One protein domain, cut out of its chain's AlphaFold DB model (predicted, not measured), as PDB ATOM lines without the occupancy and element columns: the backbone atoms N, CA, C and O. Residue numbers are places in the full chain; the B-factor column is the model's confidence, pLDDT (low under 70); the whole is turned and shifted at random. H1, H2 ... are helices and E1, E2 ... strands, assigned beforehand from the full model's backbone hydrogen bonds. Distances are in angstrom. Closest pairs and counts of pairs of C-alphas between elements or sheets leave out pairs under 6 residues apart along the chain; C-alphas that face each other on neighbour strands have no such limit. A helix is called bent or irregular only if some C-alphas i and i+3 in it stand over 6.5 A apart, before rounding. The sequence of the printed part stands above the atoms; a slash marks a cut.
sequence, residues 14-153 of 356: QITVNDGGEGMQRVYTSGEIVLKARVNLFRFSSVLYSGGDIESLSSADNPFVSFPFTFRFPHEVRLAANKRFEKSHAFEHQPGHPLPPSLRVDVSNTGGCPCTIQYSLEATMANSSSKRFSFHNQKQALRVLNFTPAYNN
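What this domain is: This is residues 14 to 153 of the 356 residues of an uncharacterized protein of Macrophomina phaseolina (strain MS6) (UniProt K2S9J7). One twisted sheet is bent into a sharp angle, with the long hairpin of E1 and E2 side by side with E4 through it and the short strands E3 and E5 along the far side of E4. The long unnamed stretch of residues 58 to 102 runs past the outside of this bend, where residues 86 to 91 stick out, and the tiny helix H1 sits off the sheet. The printed part has 140 residues, with E1, E2, H1, E3, E4 and E5 in chain order; the branched sheet's neighbour pairs are antiparallel, and the class is mostly strand, though under half of the residues are in named elements. The whole is loose, with a radius of gyration of the C-alphas of 19.3 A and spans of 59 by 40 by 28 A.

Where its parts are: Find C-alpha 14 at (33.103, -2.861, 22.515); from there E1, residues 14 to 29, runs 40.9 A to C-alpha 29 at (44.350, -34.230, 46.153). E2, residues 32 to 51, returns over 44.1 A. Look next for E4, residues 115 to 126, 30.4 A long, and E5, residues 140 to 145, 16.1 A long and ending at C-alpha 145 at (53.913, -14.033, 26.172). E3 is residues 103 to 105, 6.5 A, and H1 is residues 54 to 57, 5.4 A.

How they stand to each other: Start at E4, which has three neighbours: E1 lies on one side, E3 and E5 on the other. Against E1 it is antiparallel at 149 degrees; look for N 18 and O 122, 2.8 A apart and within hydrogen-bond range. The pairing is staggered: E3 lies beside residues 115 to 117, with N 103 and O 117 at 3.0 A, and E5 beside residues 119 to 124, with N 143 and O 121 at 2.8 A. E1 and E2 form a hairpin at 176 degrees, with N 23 and O 39 at 2.8 A. E1 bends by 68 degrees at residue 19, E2 by 78 degrees at residue 35 and E4 by 62 degrees at residue 119. H1 is not on the sheet; it is too short for any O i to N i+4 pair, and its one O i to N i+3 pair is within range.

The domain as a whole: The C-alphas farthest apart, those of Ala 60 and His 89, are 61.3 A apart. The printed part has no cut. Two links are long, H1 to E3 with 45 residues and E4 to E5 with 13. The mean pLDDT of the printed part is 71.7; expect values under 70 in 62 residues, among them residues 23 to 37, 80 to 94 and 127 to 138.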
ATOM      1  N   GLN A  14      31.914  -3.256  21.788       71.75
ATOM      2  CA  GLN A  14      33.103  -2.861  22.515       71.75
ATOM      3  C   GLN A  14      34.215  -3.866  22.248       71.75
ATOM      4  O   GLN A  14      34.104  -5.044  22.594       71.75
ATOM      5  N   ILE A  15      35.299  -3.393  21.640       66.31
ATOM      6  CA  ILE A  15      36.524  -4.175  21.486       66.31
ATOM      7  C   ILE A  15      37.466  -3.742  22.589       66.31
ATOM      8  O   ILE A  15      37.823  -2.569  22.688       66.31
ATOM      9  N   THR A  16      37.855  -4.690  23.427       68.12
ATOM     10  CA  THR A  16      38.748  -4.449  24.555       68.12
ATOM     11  C   THR A  16      40.003  -5.284  24.379       68.12
ATOM     12  O   THR A  16      39.920  -6.466  24.059       68.12
ATOM     13  N   VAL A  17      41.167  -4.687  24.612       61.62
ATOM     14  CA  VAL A  17      42.410  -5.430  24.816       61.62
ATOM     15  C   VAL A  17      42.732  -5.427  26.297       61.62
ATOM     16  O   VAL A  17      42.850  -4.379  26.930       61.62
ATOM     17  N   ASN A  18      42.868  -6.625  26.846       64.75
ATOM     18  CA  ASN A  18      43.359  -6.870  28.183       64.75
ATOM     19  C   ASN A  18      44.800  -7.374  28.088       64.75
ATOM     20  O   ASN A  18      45.101  -8.289  27.327       64.75
ATOM     21  N   ASP A  19      45.684  -6.788  28.882       51.38
ATOM     22  CA  ASP A  19      47.029  -7.304  29.118       51.38
ATOM     23  C   ASP A  19      47.123  -7.700  30.587       51.38
ATOM     24  O   ASP A  19      46.640  -6.988  31.473       51.38
ATOM     25  N   GLY A  20      47.697  -8.858  30.866       66.44
ATOM     26  CA  GLY A  20      47.750  -9.366  32.222       66.44
ATOM     27  C   GLY A  20      48.864 -10.366  32.434       66.44
ATOM     28  O   GLY A  20      49.150 -11.214  31.590       66.44
ATOM     29  N   GLY A  21      49.455 -10.279  33.619       63.38
ATOM     30  CA  GLY A  21      50.278 -11.330  34.190       63.38
ATOM     31  C   GLY A  21      49.498 -12.079  35.247       63.38
ATOM     32  O   GLY A  21      48.949 -11.466  36.163       63.38
ATOM     33  N   GLU A  22      49.473 -13.400  35.153       73.25
ATOM     34  CA  GLU A  22      48.824 -14.273  36.115       73.25
ATOM     35  C   GLU A  22      49.793 -15.344  36.622       73.25
ATOM     36  O   GLU A  22      50.392 -16.091  35.850       73.25
ATOM     37  N   GLY A  23      49.897 -15.457  37.943       62.19
ATOM     38  CA  GLY A  23      50.382 -16.660  38.606       62.19
ATOM     39  C   GLY A  23      49.202 -17.559  38.970       62.19
ATOM     40  O   GLY A  23      48.317 -17.147  39.722       62.19
ATOM     41  N   MET A  24      49.192 -18.788  38.463       63.56
ATOM     42  CA  MET A  24      48.216 -19.821  38.789       63.56
ATOM     43  C   MET A  24      48.917 -21.014  39.442       63.56
ATOM     44  O   MET A  24      49.887 -21.562  38.915       63.56
ATOM     45  N   GLN A  25      48.371 -21.474  40.563       56.78
ATOM     46  CA  GLN A  25      48.723 -22.758  41.158       56.78
ATOM     47  C   GLN A  25      47.474 -23.621  41.268       56.78
ATOM     48  O   GLN A  25      46.398 -23.142  41.640       56.78
ATOM     49  N   ARG A  26      47.629 -24.903  40.942       58.69
ATOM     50  CA  ARG A  26      46.595 -25.914  41.150       58.69
ATOM     51  C   ARG A  26      47.129 -26.957  42.121       58.69
ATOM     52  O   ARG A  26      48.156 -27.567  41.848       58.69
ATOM     53  N   VAL A  27      46.458 -27.135  43.248       52.81
ATOM     54  CA  VAL A  27      46.735 -28.198  44.216       52.81
ATOM     55  C   VAL A  27      45.791 -29.347  43.917       52.81
ATOM     56  O   VAL A  27      44.583 -29.141  43.794       52.81
ATOM     57  N   TYR A  28      46.363 -30.539  43.785       52.44
ATOM     58  CA  TYR A  28      45.616 -31.760  43.534       52.44
ATOM     59  C   TYR A  28      45.633 -32.633  44.781       52.44
ATOM     60  O   TYR A  28      46.693 -32.831  45.379       52.44
ATOM     61  N   THR A  29      44.484 -33.206  45.114       49.91
ATOM     62  CA  THR A  29      44.350 -34.230  46.153       49.91
ATOM     63  C   THR A  29      43.542 -35.366  45.537       49.91
ATOM     64  O   THR A  29      42.471 -35.132  44.990       49.91
ATOM     65  N   SER A  30      44.087 -36.585  45.538       56.03
ATOM     66  CA  SER A  30      43.416 -37.777  44.982       56.03
ATOM     67  C   SER A  30      42.986 -37.676  43.505       56.03
ATOM     68  O   SER A  30      41.998 -38.275  43.106       56.03
ATOM     69  N   GLY A  31      43.737 -36.941  42.678       58.66
ATOM     70  CA  GLY A  31      43.454 -36.802  41.240       58.66
ATOM     71  C   GLY A  31      42.479 -35.677  40.880       58.66
ATOM     72  O   GLY A  31      42.375 -35.327  39.707       58.66
ATOM     73  N   GLU A  32      41.850 -35.038  41.865       58.09
ATOM     74  CA  GLU A  32      40.989 -33.872  41.662       58.09
ATOM     75  C   GLU A  32      41.721 -32.570  42.005       58.09
ATOM     76  O   GLU A  32      42.589 -32.535  42.882       58.09
ATOM     77  N   ILE A  33      41.383 -31.483  41.301       59.66
ATOM     78  CA  ILE A  33      41.864 -30.137  41.641       59.66
ATOM     79  C   ILE A  33      41.103 -29.689  42.886       59.66
ATOM     80  O   ILE A  33      39.957 -29.262  42.787       59.66
ATOM     81  N   VAL A  34      41.751 -29.747  44.044       59.44
ATOM     82  CA  VAL A  34      41.144 -29.338  45.317       59.44
ATOM     83  C   VAL A  34      41.332 -27.848  45.577       59.44
ATOM     84  O   VAL A  34      40.489 -27.216  46.205       59.44
ATOM     85  N   LEU A  35      42.398 -27.245  45.042       56.06
ATOM     86  CA  LEU A  35      42.621 -25.808  45.173       56.06
ATOM     87  C   LEU A  35      43.112 -25.225  43.857       56.06
ATOM     88  O   LEU A  35      44.124 -25.656  43.309       56.06
ATOM     89  N   LYS A  36      42.441 -24.188  43.372       65.12
ATOM     90  CA  LYS A  36      42.947 -23.340  42.297       65.12
ATOM     91  C   LYS A  36      43.061 -21.940  42.846       65.12
ATOM     92  O   LYS A  36      42.052 -21.331  43.187       65.12
ATOM     93  N   ALA A  37      44.272 -21.415  42.890       65.69
ATOM     94  CA  ALA A  37      44.458 -20.047  43.316       65.69
ATOM     95  C   ALA A  37      45.283 -19.258  42.304       65.69
ATOM     96  O   ALA A  37      46.220 -19.751  41.671       65.69
ATOM     97  N   ARG A  38      44.790 -18.038  42.095       71.69
ATOM     98  CA  ARG A  38      45.091 -17.159  40.974       71.69
ATOM     99  C   ARG A  38      45.486 -15.793  41.517       71.69
ATOM    100  O   ARG A  38      44.746 -15.165  42.286       71.69
ATOM    101  N   VAL A  39      46.656 -15.329  41.109       75.88
ATOM    102  CA  VAL A  39      47.203 -14.019  41.456       75.88
ATOM    103  C   VAL A  39      47.418 -13.243  40.176       75.88
ATOM    104  O   VAL A  39      48.201 -13.656  39.332       75.88
ATOM    105  N   ASN A  40      46.749 -12.100  40.054       81.19
ATOM    106  CA  ASN A  40      47.047 -11.160  38.983       81.19
ATOM    107  C   ASN A  40      48.251 -10.325  39.426       81.19
ATOM    108  O   ASN A  40      48.167  -9.618  40.429       81.19
ATOM    109  N   LEU A  41      49.358 -10.448  38.704       82.69
ATOM    110  CA  LEU A  41      50.602  -9.712  38.925       82.69
ATOM    111  C   LEU A  41      50.490  -8.274  38.409       82.69
ATOM    112  O   LEU A  41      51.051  -7.351  38.989       82.69
ATOM    113  N   PHE A  42      49.741  -8.094  37.327       85.88
ATOM    114  CA  PHE A  42      49.268  -6.813  36.824       85.88
ATOM    115  C   PHE A  42      48.071  -7.067  35.907       85.88
ATOM    116  O   PHE A  42      47.870  -8.186  35.426       85.88
ATOM    117  N   ARG A  43      47.281  -6.023  35.658       86.75
ATOM    118  CA  ARG A  43      46.215  -6.045  34.658       86.75
ATOM    119  C   ARG A  43      46.065  -4.656  34.052       86.75
ATOM    120  O   ARG A  43      45.901  -3.689  34.789       86.75
ATOM    121  N   PHE A  44      46.073  -4.585  32.733       86.06
ATOM    122  CA  PHE A  44      45.678  -3.418  31.959       86.06
ATOM    123  C   PHE A  44      44.481  -3.781  31.098       86.06
ATOM    124  O   PHE A  44      44.343  -4.916  30.648       86.06
ATOM    125  N   SER A  45      43.602  -2.813  30.895       87.75
ATOM    126  CA  SER A  45      42.447  -2.948  30.022       87.75
ATOM    127  C   SER A  45      42.310  -1.650  29.245       87.75
ATOM    128  O   SER A  45      42.378  -0.570  29.832       87.75
ATOM    129  N   SER A  46      42.185  -1.755  27.927       88.25
ATOM    130  CA  SER A  46      42.006  -0.621  27.030       88.25
ATOM    131  C   SER A  46      40.890  -0.926  26.047       88.25
ATOM    132  O   SER A  46      40.828  -2.017  25.479       88.25
ATOM    133  N   VAL A  47      40.001   0.041  25.856       90.50
ATOM    134  CA  VAL A  47      38.919  -0.043  24.880       90.50
ATOM    135  C   VAL A  47      39.456   0.475  23.553       90.50
ATOM    136  O   VAL A  47      39.783   1.652  23.443       90.50
ATOM    137  N   LEU A  48      39.568  -0.406  22.560       88.12
ATOM    138  CA  LEU A  48      40.061  -0.059  21.225       88.12
ATOM    139  C   LEU A  48      38.961   0.480  20.310       88.12
ATOM    140  O   LEU A  48      39.239   1.225  19.377       88.12
ATOM    141  N   TYR A  49      37.718   0.084  20.569       88.31
ATOM    142  CA  TYR A  49      36.551   0.537  19.828       88.31
ATOM    143  C   TYR A  49      35.326   0.508  20.733       88.31
ATOM    144  O   TYR A  49      35.132  -0.450  21.483       88.31
ATOM    145  N   SER A  50      34.510   1.553  20.646       84.69
ATOM    146  CA  SER A  50      33.184   1.621  21.249       84.69
ATOM    147  C   SER A  50      32.276   2.349  20.266       84.69
ATOM    148  O   SER A  50      32.432   3.549  20.052       84.69
ATOM    149  N   GLY A  51      31.383   1.618  19.605       82.38
ATOM    150  CA  GLY A  51      30.559   2.191  18.546       82.38
ATOM    151  C   GLY A  51      29.511   1.233  17.993       82.38
ATOM    152  O   GLY A  51      29.281   0.153  18.539       82.38
ATOM    153  N   GLY A  52      28.853   1.671  16.920       78.81
ATOM    154  CA  GLY A  52      27.870   0.882  16.181       78.81
ATOM    155  C   GLY A  52      28.529  -0.142  15.255       78.81
ATOM    156  O   GLY A  52      29.487  -0.819  15.629       78.81
ATOM    157  N   ASP A  53      28.015  -0.245  14.036       81.38
ATOM    158  CA  ASP A  53      28.385  -1.284  13.077       81.38
ATOM    159  C   ASP A  53      29.873  -1.252  12.668       81.38
ATOM    160  O   ASP A  53      30.330  -0.314  12.015       81.38
ATOM    161  N   ILE A  54      30.628  -2.298  13.027       80.44
ATOM    162  CA  ILE A  54      32.038  -2.474  12.631       80.44
ATOM    163  C   ILE A  54      32.167  -2.645  11.113       80.44
ATOM    164  O   ILE A  54      33.205  -2.293  10.556       80.44
ATOM    165  N   GLU A  55      31.140  -3.150  10.422       81.12
ATOM    166  CA  GLU A  55      31.191  -3.347   8.968       81.12
ATOM    167  C   GLU A  55      31.338  -2.012   8.229       81.12
ATOM    168  O   GLU A  55      32.022  -1.957   7.207       81.12
ATOM    169  N   SER A  56      30.835  -0.917   8.808       83.69
ATOM    170  CA  SER A  56      31.036   0.439   8.282       83.69
ATOM    171  C   SER A  56      32.501   0.896   8.266       83.69
ATOM    172  O   SER A  56      32.848   1.818   7.533       83.69
ATOM    173  N   LEU A  57      33.367   0.249   9.053       81.62
ATOM    174  CA  LEU A  57      34.806   0.526   9.101       81.62
ATOM    175  C   LEU A  57      35.605  -0.324   8.106       81.62
ATOM    176  O   LEU A  57      36.807  -0.109   7.950       81.62
ATOM    177  N   SER A  58      34.970  -1.313   7.473       83.69
ATOM    178  CA  SER A  58      35.604  -2.129   6.437       83.69
ATOM    179  C   SER A  58      35.536  -1.430   5.078       83.69
ATOM    180  O   SER A  58      34.623  -0.652   4.810       83.69
ATOM    181  N   SER A  59      36.517  -1.691   4.213       84.12
ATOM    182  CA  SER A  59      36.558  -1.141   2.850       84.12
ATOM    183  C   SER A  59      36.382  -2.258   1.822       84.12
ATOM    184  O   SER A  59      36.670  -3.417   2.117       84.12
ATOM    185  N   ALA A  60      35.940  -1.925   0.607       81.69
ATOM    186  CA  ALA A  60      35.787  -2.913  -0.467       81.69
ATOM    187  C   ALA A  60      37.114  -3.622  -0.802       81.69
ATOM    188  O   ALA A  60      37.120  -4.819  -1.080       81.69
ATOM    189  N   ASP A  61      38.230  -2.896  -0.699       86.12
ATOM    190  CA  ASP A  61      39.571  -3.405  -1.001       86.12
ATOM    191  C   ASP A  61      40.199  -4.174   0.173       86.12
ATOM    192  O   ASP A  61      41.121  -4.968  -0.015       86.12
ATOM    193  N   ASN A  62      39.701  -3.965   1.397       81.00
ATOM    194  CA  ASN A  62      40.157  -4.671   2.588       81.00
ATOM    195  C   ASN A  62      38.981  -4.971   3.535       81.00
ATOM    196  O   ASN A  62      38.542  -4.077   4.274       81.00
ATOM    197  N   PRO A  63      38.504  -6.231   3.573       79.81
ATOM    198  CA  PRO A  63      37.376  -6.632   4.410       79.81
ATOM    199  C   PRO A  63      37.737  -6.724   5.901       79.81
ATOM    200  O   PRO A  63      36.869  -7.013   6.727       79.81
ATOM    201  N   PHE A  64      39.008  -6.519   6.265       81.06
ATOM    202  CA  PHE A  64      39.481  -6.610   7.639       81.06
ATOM    203  C   PHE A  64      39.660  -5.227   8.260       81.06
ATOM    204  O   PHE A  64      40.363  -4.368   7.732       81.06
ATOM    205  N   VAL A  65      39.071  -5.047   9.443       83.38
ATOM    206  CA  VAL A  65      39.256  -3.854  10.272       83.38
ATOM    207  C   VAL A  65      40.332  -4.149  11.313       83.38
ATOM    208  O   VAL A  65      40.211  -5.093  12.095       83.38
ATOM    209  N   SER A  66      41.394  -3.348  11.326       85.31
ATOM    210  CA  SER A  66      42.487  -3.461  12.294       85.31
ATOM    211  C   SER A  66      42.440  -2.323  13.306       85.31
ATOM    212  O   SER A  66      42.407  -1.158  12.919       85.31
ATOM    213  N   PHE A  67      42.527  -2.656  14.593       87.56
ATOM    214  CA  PHE A  67      42.597  -1.674  15.673       87.56
ATOM    215  C   PHE A  67      44.028  -1.613  16.217       87.56
ATOM    216  O   PHE A  67      44.440  -2.529  16.940       87.56
ATOM    217  N   PRO A  68      44.823  -0.589  15.857       88.19
ATOM    218  CA  PRO A  68      46.174  -0.460  16.373       88.19
ATOM    219  C   PRO A  68      46.128  -0.173  17.874       88.19
ATOM    220  O   PRO A  68      45.323   0.621  18.355       88.19
ATOM    221  N   PHE A  69      47.026  -0.806  18.620       88.50
ATOM    222  CA  PHE A  69      47.230  -0.517  20.031       88.50
ATOM    223  C   PHE A  69      48.717  -0.569  20.348       88.50
ATOM    224  O   PHE A  69      49.498  -1.255  19.689       88.50
ATOM    225  N   THR A  70      49.128   0.178  21.363       87.25
ATOM    226  CA  THR A  70      50.488   0.134  21.894       87.25
ATOM    227  C   THR A  70      50.392   0.002  23.397       87.25
ATOM    228  O   THR A  70      49.588   0.673  24.040       87.25
ATOM    229  N   PHE A  71      51.208  -0.877  23.961       84.62
ATOM    230  CA  PHE A  71      51.282  -1.059  25.398       84.62
ATOM    231  C   PHE A  71      52.743  -1.190  25.812       84.62
ATOM    232  O   PHE A  71      53.587  -1.669  25.052       84.62
ATOM    233  N   ARG A  72      53.041  -0.753  27.033       86.88
ATOM    234  CA  ARG A  72      54.354  -0.930  27.644       86.88
ATOM    235  C   ARG A  72      54.238  -2.009  28.706       86.88
ATOM    236  O   ARG A  72      53.618  -1.777  29.741       86.88
ATOM    237  N   PHE A  73      54.846  -3.163  28.440       84.81
ATOM    238  CA  PHE A  73      54.895  -4.261  29.400       84.81
ATOM    239  C   PHE A  73      55.534  -3.757  30.710       84.81
ATOM    240  O   PHE A  73      56.607  -3.140  30.660       84.81
ATOM    241  N   PRO A  74      54.883  -3.937  31.872       85.62
ATOM    242  CA  PRO A  74      55.420  -3.446  33.134       85.62
ATOM    243  C   PRO A  74      56.718  -4.179  33.485       85.62
ATOM    244  O   PRO A  74      56.908  -5.332  33.121       85.62
ATOM    245  N   HIS A  75      57.622  -3.526  34.213       81.44
ATOM    246  CA  HIS A  75      58.817  -4.194  34.749       81.44
ATOM    247  C   HIS A  75      58.581  -4.770  36.150       81.44
ATOM    248  O   HIS A  75      59.336  -5.624  36.613       81.44
ATOM    249  N   GLU A  76      57.508  -4.325  36.801       86.00
ATOM    250  CA  GLU A  76      57.228  -4.559  38.209       86.00
ATOM    251  C   GLU A  76      55.790  -5.031  38.414       86.00
ATOM    252  O   GLU A  76      54.877  -4.702  37.649       86.00
ATOM    253  N   VAL A  77      55.592  -5.790  39.485       83.06
ATOM    254  CA  VAL A  77      54.292  -6.243  39.953       83.06
ATOM    255  C   VAL A  77      53.458  -5.055  40.429       83.06
ATOM    256  O   VAL A  77      53.847  -4.295  41.316       83.06
ATOM    257  N   ARG A  78      52.259  -4.934  39.857       83.31
ATOM    258  CA  ARG A  78      51.238  -3.941  40.204       83.31
ATOM    259  C   ARG A  78      50.040  -4.670  40.801       83.31
ATOM    260  O   ARG A  78      49.034  -4.904  40.131       83.31
ATOM    261  N   LEU A  79      50.171  -5.076  42.063       73.06
ATOM    262  CA  LEU A  79      49.065  -5.673  42.810       73.06
ATOM    263  C   LEU A  79      48.011  -4.604  43.101       73.06
ATOM    264  O   LEU A  79      48.334  -3.514  43.570       73.06
ATOM    265  N   ALA A  80      46.740  -4.934  42.875       66.88
ATOM    266  CA  ALA A  80      45.648  -4.134  43.416       66.88
ATOM    267  C   ALA A  80      45.730  -4.157  44.954       66.88
ATOM    268  O   ALA A  80      45.938  -5.224  45.538       66.88
ATOM    269  N   ALA A  81      45.544  -2.999  45.596       57.09
ATOM    270  CA  ALA A  81      45.843  -2.714  47.009       57.09
ATOM    271  C   ALA A  81      45.182  -3.632  48.068       57.09
ATOM    272  O   ALA A  81      45.465  -3.512  49.256       57.09
ATOM    273  N   ASN A  82      44.329  -4.576  47.667       54.31
ATOM    274  CA  ASN A  82      43.398  -5.269  48.557       54.31
ATOM    275  C   ASN A  82      43.791  -6.704  48.941       54.31
ATOM    276  O   ASN A  82      43.014  -7.373  49.619       54.31
ATOM    277  N   LYS A  83      44.966  -7.212  48.547       57.81
ATOM    278  CA  LYS A  83      45.425  -8.536  49.006       57.81
ATOM    279  C   LYS A  83      46.479  -8.383  50.099       57.81
ATOM    280  O   LYS A  83      47.648  -8.140  49.815       57.81
ATOM    281  N   ARG A  84      46.049  -8.536  51.357       57.41
ATOM    282  CA  ARG A  84      46.937  -8.641  52.524       57.41
ATOM    283  C   ARG A  84      47.691  -9.969  52.450       57.41
ATOM    284  O   ARG A  84      47.226 -10.985  52.951       57.41
ATOM    285  N   PHE A  85      48.828  -9.978  51.767       60.09
ATOM    286  CA  PHE A  85      49.793 -11.062  51.904       60.09
ATOM    287  C   PHE A  85      50.548 -10.868  53.221       60.09
ATOM    288  O   PHE A  85      50.986  -9.756  53.516       60.09
ATOM    289  N   GLU A  86      50.727 -11.932  54.002       57.38
ATOM    290  CA  GLU A  86      51.582 -11.874  55.192       57.38
ATOM    291  C   GLU A  86      53.002 -11.455  54.815       57.38
ATOM    292  O   GLU A  86      53.535 -11.880  53.790       57.38
ATOM    293  N   LYS A  87      53.661 -10.631  55.629       57.19
ATOM    294  CA  LYS A  87      55.055 -10.260  55.363       57.19
ATOM    295  C   LYS A  87      55.951 -11.482  55.596       57.19
ATOM    296  O   LYS A  87      55.823 -12.148  56.612       57.19
ATOM    297  N   SER A  88      56.884 -11.796  54.693       50.56
ATOM    298  CA  SER A  88      58.046 -12.614  55.091       50.56
ATOM    299  C   SER A  88      59.279 -12.309  54.263       50.56
ATOM    300  O   SER A  88      59.186 -11.932  53.099       50.56
ATOM    301  N   HIS A  89      60.437 -12.500  54.887       49.16
ATOM    302  CA  HIS A  89      61.750 -12.196  54.321       49.16
ATOM    303  C   HIS A  89      62.112 -13.043  53.095       49.16
ATOM    304  O   HIS A  89      63.017 -12.693  52.350       49.16
ATOM    305  N   ALA A  90      61.413 -14.158  52.869       42.56
ATOM    306  CA  ALA A  90      61.675 -15.048  51.741       42.56
ATOM    307  C   ALA A  90      60.830 -14.730  50.495       42.56
ATOM    308  O   ALA A  90      60.946 -15.453  49.503       42.56
ATOM    309  N   PHE A  91      59.934 -13.736  50.554       54.88
ATOM    310  CA  PHE A  91      59.008 -13.445  49.462       54.88
ATOM    311  C   PHE A  91      58.626 -11.962  49.398       54.88
ATOM    312  O   PHE A  91      58.049 -11.391  50.331       54.88
ATOM    313  N   GLU A  92      58.892 -11.362  48.242       64.25
ATOM    314  CA  GLU A  92      58.458 -10.008  47.914       64.25
ATOM    315  C   GLU A  92      56.937 -10.007  47.715       64.25
ATOM    316  O   GLU A  92      56.390 -10.743  46.903       64.25
ATOM    317  N   HIS A  93      56.233  -9.231  48.536       63.56
ATOM    318  CA  HIS A  93      54.765  -9.198  48.591       63.56
ATOM    319  C   HIS A  93      54.204  -7.779  48.451       63.56
ATOM    320  O   HIS A  93      52.988  -7.594  48.412       63.56
ATOM    321  N   GLN A  94      55.087  -6.781  48.416       68.81
ATOM    322  CA  GLN A  94      54.722  -5.389  48.209       68.81
ATOM    323  C   GLN A  94      54.693  -5.088  46.705       68.81
ATOM    324  O   GLN A  94      55.512  -5.633  45.967       68.81
ATOM    325  N   PRO A  95      53.778  -4.229  46.230       75.00
ATOM    326  CA  PRO A  95      53.850  -3.699  44.872       75.00
ATOM    327  C   PRO A  95      55.238  -3.113  44.563       75.00
ATOM    328  O   PRO A  95      55.908  -2.613  45.463       75.00
ATOM    329  N   GLY A  96      55.650  -3.149  43.295       78.88
ATOM    330  CA  GLY A  96      56.917  -2.560  42.837       78.88
ATOM    331  C   GLY A  96      58.092  -3.537  42.741       78.88
ATOM    332  O   GLY A  96      59.149  -3.177  42.236       78.88
ATOM    333  N   HIS A  97      57.934  -4.792  43.165       77.38
ATOM    334  CA  HIS A  97      58.980  -5.790  42.943       77.38
ATOM    335  C   HIS A  97      59.027  -6.260  41.474       77.38
ATOM    336  O   HIS A  97      57.992  -6.228  40.801       77.38
ATOM    337  N   PRO A  98      60.171  -6.742  40.950       82.12
ATOM    338  CA  PRO A  98      60.277  -7.193  39.563       82.12
ATOM    339  C   PRO A  98      59.290  -8.311  39.215       82.12
ATOM    340  O   PRO A  98      58.964  -9.162  40.050       82.12
ATOM    341  N   LEU A  99      58.837  -8.348  37.962       82.25
ATOM    342  CA  LEU A  99      58.007  -9.452  37.484       82.25
ATOM    343  C   LEU A  99      58.791 -10.772  37.428       82.25
ATOM    344  O   LEU A  99      59.930 -10.794  36.950       82.25
ATOM    345  N   PRO A 100      58.188 -11.898  37.850       81.44
ATOM    346  CA  PRO A 100      58.808 -13.207  37.697       81.44
ATOM    347  C   PRO A 100      58.867 -13.633  36.218       81.44
ATOM    348  O   PRO A 100      58.023 -13.213  35.426       81.44
ATOM    349  N   PRO A 101      59.809 -14.499  35.814       81.06
ATOM    350  CA  PRO A 101      59.795 -15.088  34.475       81.06
ATOM    351  C   PRO A 101      58.518 -15.901  34.221       81.06
ATOM    352  O   PRO A 101      57.926 -16.450  35.154       81.06
ATOM    353  N   SER A 102      58.133 -16.034  32.947       82.69
ATOM    354  CA  SER A 102      57.162 -17.043  32.524       82.69
ATOM    355  C   SER A 102      57.655 -18.417  32.965       82.69
ATOM    356  O   SER A 102      58.810 -18.782  32.743       82.69
ATOM    357  N   LEU A 103      56.777 -19.185  33.596       80.12
ATOM    358  CA  LEU A 103      57.108 -20.483  34.168       80.12
ATOM    359  C   LEU A 103      55.960 -21.445  33.911       80.12
ATOM    360  O   LEU A 103      54.805 -21.109  34.146       80.12
ATOM    361  N   ARG A 104      56.274 -22.667  33.499       80.00
ATOM    362  CA  ARG A 104      55.317 -23.769  33.479       80.00
ATOM    363  C   ARG A 104      56.002 -25.000  34.037       80.00
ATOM    364  O   ARG A 104      56.953 -25.500  33.447       80.00
ATOM    365  N   VAL A 105      55.543 -25.446  35.198       71.94
ATOM    366  CA  VAL A 105      56.029 -26.667  35.833       71.94
ATOM    367  C   VAL A 105      54.894 -27.673  35.813       71.94
ATOM    368  O   VAL A 105      53.951 -27.567  36.598       71.94
ATOM    369  N   ASP A 106      55.001 -28.645  34.913       73.62
ATOM    370  CA  ASP A 106      54.108 -29.796  34.873       73.62
ATOM    371  C   ASP A 106      54.680 -30.868  35.809       73.62
ATOM    372  O   ASP A 106      55.743 -31.440  35.563       73.62
ATOM    373  N   VAL A 107      54.007 -31.107  36.937       62.88
ATOM    374  CA  VAL A 107      54.480 -32.043  37.964       62.88
ATOM    375  C   VAL A 107      53.729 -33.367  37.847       62.88
ATOM    376  O   VAL A 107      52.893 -33.698  38.681       62.88
ATOM    377  N   SER A 108      54.001 -34.136  36.795       58.91
ATOM    378  CA  SER A 108      53.323 -35.424  36.578       58.91
ATOM    379  C   SER A 108      53.842 -36.552  37.482       58.91
ATOM    380  O   SER A 108      53.069 -37.431  37.846       58.91
ATOM    381  N   ASN A 109      55.113 -36.519  37.915       49.91
ATOM    382  CA  ASN A 109      55.755 -37.705  38.515       49.91
ATOM    383  C   ASN A 109      56.162 -37.587  39.997       49.91
ATOM    384  O   ASN A 109      56.430 -38.603  40.639       49.91
ATOM    385  N   THR A 110      56.214 -36.388  40.584       51.47
ATOM    386  CA  THR A 110      56.768 -36.190  41.944       51.47
ATOM    387  C   THR A 110      55.741 -35.783  43.001       51.47
ATOM    388  O   THR A 110      56.105 -35.593  44.158       51.47
ATOM    389  N   GLY A 111      54.449 -35.721  42.659       57.31
ATOM    390  CA  GLY A 111      53.388 -35.336  43.601       57.31
ATOM    391  C   GLY A 111      53.448 -33.872  44.049       57.31
ATOM    392  O   GLY A 111      52.888 -33.529  45.086       57.31
ATOM    393  N   GLY A 112      54.149 -33.014  43.308       57.69
ATOM    394  CA  GLY A 112      54.041 -31.568  43.481       57.69
ATOM    395  C   GLY A 112      52.822 -31.003  42.752       57.69
ATOM    396  O   GLY A 112      52.192 -31.663  41.930       57.69
ATOM    397  N   CYS A 113      52.489 -29.760  43.072       56.12
ATOM    398  CA  CYS A 113      51.391 -29.027  42.451       56.12
ATOM    399  C   CYS A 113      51.886 -28.361  41.161       56.12
ATOM    400  O   CYS A 113      52.906 -27.667  41.225       56.12
ATOM    401  N   PRO A 114      51.212 -28.514  40.006       69.81
ATOM    402  CA  PRO A 114      51.588 -27.761  38.827       69.81
ATOM    403  C   PRO A 114      51.409 -26.270  39.090       69.81
ATOM    404  O   PRO A 114      50.419 -25.808  39.678       69.81
ATOM    405  N   CYS A 115      52.407 -25.520  38.649       68.31
ATOM    406  CA  CYS A 115      52.426 -24.081  38.780       68.31
ATOM    407  C   CYS A 115      52.723 -23.442  37.433       68.31
ATOM    408  O   CYS A 115      53.535 -23.935  36.645       68.31
ATOM    409  N   THR A 116      52.028 -22.347  37.159       78.81
ATOM    410  CA  THR A 116      52.152 -21.613  35.912       78.81
ATOM    411  C   THR A 116      52.201 -20.124  36.209       78.81
ATOM    412  O   THR A 116      51.327 -19.596  36.885       78.81
ATOM    413  N   ILE A 117      53.217 -19.447  35.693       80.50
ATOM    414  CA  ILE A 117      53.282 -17.993  35.591       80.50
ATOM    415  C   ILE A 117      53.156 -17.684  34.108       80.50
ATOM    416  O   ILE A 117      54.028 -18.052  33.318       80.50
ATOM    417  N   GLN A 118      52.048 -17.058  33.735       87.25
ATOM    418  CA  GLN A 118      51.700 -16.773  32.354       87.25
ATOM    419  C   GLN A 118      51.406 -15.288  32.189       87.25
ATOM    420  O   GLN A 118      50.668 -14.697  32.971       87.25
ATOM    421  N   TYR A 119      51.952 -14.707  31.130       88.69
ATOM    422  CA  TYR A 119      51.604 -13.370  30.672       88.69
ATOM    423  C   TYR A 119      50.832 -13.500  29.371       88.69
ATOM    424  O   TYR A 119      51.150 -14.372  28.559       88.69
ATOM    425  N   SER A 120      49.806 -12.686  29.163       89.12
ATOM    426  CA  SER A 120      49.004 -12.788  27.951       89.12
ATOM    427  C   SER A 120      48.359 -11.482  27.534       89.12
ATOM    428  O   SER A 120      47.893 -10.715  28.373       89.12
ATOM    429  N   LEU A 121      48.256 -11.321  26.216       86.81
ATOM    430  CA  LEU A 121      47.435 -10.320  25.553       86.81
ATOM    431  C   LEU A 121      46.139 -10.974  25.102       86.81
ATOM    432  O   LEU A 121      46.158 -12.000  24.423       86.81
ATOM    433  N   GLU A 122      45.024 -10.376  25.470       87.31
ATOM    434  CA  GLU A 122      43.694 -10.886  25.194       87.31
ATOM    435  C   GLU A 122      42.865  -9.787  24.532       87.31
ATOM    436  O   GLU A 122      42.563  -8.778  25.159       87.31
ATOM    437  N   ALA A 123      42.481  -9.976  23.272       85.31
ATOM    438  CA  ALA A 123      41.505  -9.124  22.606       85.31
ATOM    439  C   ALA A 123      40.125  -9.776  22.704       85.31
ATOM    440  O   ALA A 123      39.956 -10.924  22.289       85.31
ATOM    441  N   THR A 124      39.144  -9.054  23.237       84.81
ATOM    442  CA  THR A 124      37.754  -9.500  23.350       84.81
ATOM    443  C   THR A 124      36.825  -8.555  22.608       84.81
ATOM    444  O   THR A 124      36.963  -7.334  22.678       84.81
ATOM    445  N   MET A 125      35.848  -9.126  21.906       82.00
ATOM    446  CA  MET A 125      34.746  -8.385  21.298       82.00
ATOM    447  C   MET A 125      33.465  -8.670  22.082       82.00
ATOM    448  O   MET A 125      32.890  -9.758  21.988       82.00
ATOM    449  N   ALA A 126      33.018  -7.696  22.871       72.50
ATOM    450  CA  ALA A 126      31.754  -7.781  23.588       72.50
ATOM    451  C   ALA A 126      30.580  -7.518  22.632       72.50
ATOM    452  O   ALA A 126      30.674  -6.685  21.733       72.50
ATOM    453  N   ASN A 127      29.463  -8.214  22.851       63.62
ATOM    454  CA  ASN A 127      28.147  -7.876  22.292       63.62
ATOM    455  C   ASN A 127      28.039  -7.803  20.756       63.62
ATOM    456  O   ASN A 127      27.154  -7.140  20.230       63.62
ATOM    457  N   SER A 128      28.878  -8.525  20.008       60.78
ATOM    458  CA  SER A 128      28.654  -8.677  18.565       60.78
ATOM    459  C   SER A 128      27.454  -9.598  18.308       60.78
ATOM    460  O   SER A 128      27.521 -10.800  18.600       60.78
ATOM    461  N   SER A 129      26.372  -9.032  17.765       56.44
ATOM    462  CA  SER A 129      25.202  -9.740  17.220       56.44
ATOM    463  C   SER A 129      25.464 -10.329  15.826       56.44
ATOM    464  O   SER A 129      24.611 -11.026  15.271       56.44
ATOM    465  N   SER A 130      26.655 -10.093  15.258       58.44
ATOM    466  CA  SER A 130      27.012 -10.590  13.932       58.44
ATOM    467  C   SER A 130      27.071 -12.116  13.926       58.44
ATOM    468  O   SER A 130      27.884 -12.746  14.613       58.44
ATOM    469  N   LYS A 131      26.224 -12.719  13.082       55.25
ATOM    470  CA  LYS A 131      26.145 -14.173  12.893       55.25
ATOM    471  C   LYS A 131      27.469 -14.782  12.415       55.25
ATOM    472  O   LYS A 131      27.690 -15.971  12.646       55.25
ATOM    473  N   ARG A 132      28.364 -13.980  11.815       56.09
ATOM    474  CA  ARG A 132      29.707 -14.409  11.379       56.09
ATOM    475  C   ARG A 132      30.593 -14.861  12.544       56.09
ATOM    476  O   ARG A 132      31.451 -15.707  12.342       56.09
ATOM    477  N   PHE A 133      30.336 -14.370  13.758       54.22
ATOM    478  CA  PHE A 133      31.083 -14.724  14.970       54.22
ATOM    479  C   PHE A 133      30.251 -15.563  15.958       54.22
ATOM    480  O   PHE A 133      30.518 -15.557  17.159       54.22
ATOM    481  N   SER A 134      29.222 -16.281  15.482       50.16
ATOM    482  CA  SER A 134      28.328 -17.103  16.326       50.16
ATOM    483  C   SER A 134      29.035 -18.248  17.061       50.16
ATOM    484  O   SER A 134      28.490 -18.790  18.020       50.16
ATOM    485  N   PHE A 135      30.252 -18.615  16.654       51.28
ATOM    486  CA  PHE A 135      31.051 -19.597  17.376       51.28
ATOM    487  C   PHE A 135      31.635 -18.955  18.637       51.28
ATOM    488  O   PHE A 135      32.470 -18.055  18.563       51.28
ATOM    489  N   HIS A 136      31.204 -19.442  19.803       54.31
ATOM    490  CA  HIS A 136      31.533 -18.915  21.137       54.31
ATOM    491  C   HIS A 136      33.038 -18.675  21.388       54.31
ATOM    492  O   HIS A 136      33.389 -17.818  22.192       54.31
ATOM    493  N   ASN A 137      33.924 -19.359  20.657       54.75
ATOM    494  CA  ASN A 137      35.377 -19.271  20.825       54.75
ATOM    495  C   ASN A 137      36.085 -18.304  19.854       54.75
ATOM    496  O   ASN A 137      37.295 -18.144  19.956       54.75
ATOM    497  N   GLN A 138      35.381 -17.665  18.908       62.72
ATOM    498  CA  GLN A 138      35.995 -16.762  17.912       62.72
ATOM    499  C   GLN A 138      35.937 -15.273  18.296       62.72
ATOM    500  O   GLN A 138      36.533 -14.443  17.616       62.72
ATOM    501  N   LYS A 139      35.253 -14.917  19.392       71.88
ATOM    502  CA  LYS A 139      35.153 -13.527  19.891       71.88
ATOM    503  C   LYS A 139      36.313 -13.119  20.806       71.88
ATOM    504  O   LYS A 139      36.313 -12.012  21.347       71.88
ATOM    505  N   GLN A 140      37.275 -14.019  20.994       78.81
ATOM    506  CA  GLN A 140      38.423 -13.842  21.868       78.81
ATOM    507  C   GLN A 140      39.685 -14.312  21.147       78.81
ATOM    508  O   GLN A 140      39.760 -15.446  20.679       78.81
ATOM    509  N   ALA A 141      40.694 -13.450  21.088       81.62
ATOM    510  CA  ALA A 141      42.032 -13.807  20.646       81.62
ATOM    511  C   ALA A 141      42.988 -13.690  21.834       81.62
ATOM    512  O   ALA A 141      43.172 -12.602  22.375       81.62
ATOM    513  N   LEU A 142      43.589 -14.809  22.242       83.06
ATOM    514  CA  LEU A 142      44.539 -14.876  23.351       83.06
ATOM    515  C   LEU A 142      45.938 -15.195  22.824       83.06
ATOM    516  O   LEU A 142      46.151 -16.222  22.179       83.06
ATOM    517  N   ARG A 143      46.914 -14.353  23.154       85.62
ATOM    518  CA  ARG A 143      48.329 -14.566  22.855       85.62
ATOM    519  C   ARG A 143      49.126 -14.647  24.146       85.62
ATOM    520  O   ARG A 143      49.174 -13.689  24.909       85.62
ATOM    521  N   VAL A 144      49.790 -15.778  24.363       86.69
ATOM    522  CA  VAL A 144      50.685 -15.980  25.509       86.69
ATOM    523  C   VAL A 144      52.055 -15.368  25.228       86.69
ATOM    524  O   VAL A 144      52.602 -15.526  24.136       86.69
ATOM    525  N   LEU A 145      52.606 -14.672  26.217       85.19
ATOM    526  CA  LEU A 145      53.913 -14.033  26.172       85.19
ATOM    527  C   LEU A 145      54.923 -14.819  27.016       85.19
ATOM    528  O   LEU A 145      54.660 -15.207  28.159       85.19
ATOM    529  N   ASN A 146      56.115 -15.000  26.452       86.25
ATOM    530  CA  ASN A 146      57.267 -15.542  27.159       86.25
ATOM    531  C   ASN A 146      58.101 -14.377  27.685       86.25
ATOM    532  O   ASN A 146      58.822 -13.727  26.932       86.25
ATOM    533  N   PHE A 147      57.980 -14.106  28.978       82.44
ATOM    534  CA  PHE A 147      58.728 -13.064  29.653       82.44
ATOM    535  C   PHE A 147      59.911 -13.675  30.399       82.44
ATOM    536  O   PHE A 147      59.764 -14.620  31.170       82.44
ATOM    537  N   THR A 148      61.095 -13.120  30.184       80.19
ATOM    538  CA  THR A 148      62.281 -13.400  30.996       80.19
ATOM    539  C   THR A 148      62.809 -12.046  31.452       80.19
ATOM    540  O   THR A 148      63.201 -11.256  30.590       80.19
ATOM    541  N   PRO A 149      62.764 -11.721  32.758       73.06
ATOM    542  CA  PRO A 149      63.184 -10.413  33.230       73.06
ATOM    543  C   PRO A 149      64.648 -10.184  32.861       73.06
ATOM    544  O   PRO A 149      65.489 -11.074  33.013       73.06
ATOM    545  N   ALA A 150      64.946  -8.980  32.372       62.50
ATOM    546  CA  ALA A 150      66.321  -8.564  32.170       62.50
ATOM    547  C   ALA A 150      67.029  -8.611  33.526       62.50
ATOM    548  O   ALA A 150      66.580  -8.008  34.502       62.50
ATOM    549  N   TYR A 151      68.117  -9.367  33.593       55.25
ATOM    550  CA  TYR A 151      68.889  -9.483  34.812       55.25
ATOM    551  C   TYR A 151      69.617  -8.161  35.072       55.25
ATOM    552  O   TYR A 151      70.661  -7.891  34.478       55.25
ATOM    553  N   ASN A 152      69.046  -7.311  35.926       54.84
ATOM    554  CA  ASN A 152      69.697  -6.076  36.333       54.84
ATOM    555  C   ASN A 152      70.604  -6.376  37.530       54.84
ATOM    556  O   ASN A 152      70.167  -6.363  38.681       54.84
ATOM    557  N   ASN A 153      71.864  -6.696  37.232       51.50
ATOM    558  CA  ASN A 153      72.880  -7.082  38.215       51.50
ATOM    559  C   ASN A 153      73.081  -6.015  39.315       51.50
ATOM    560  O   ASN A 153      73.494  -6.334  40.424       51.50
TER     561      ASN A 153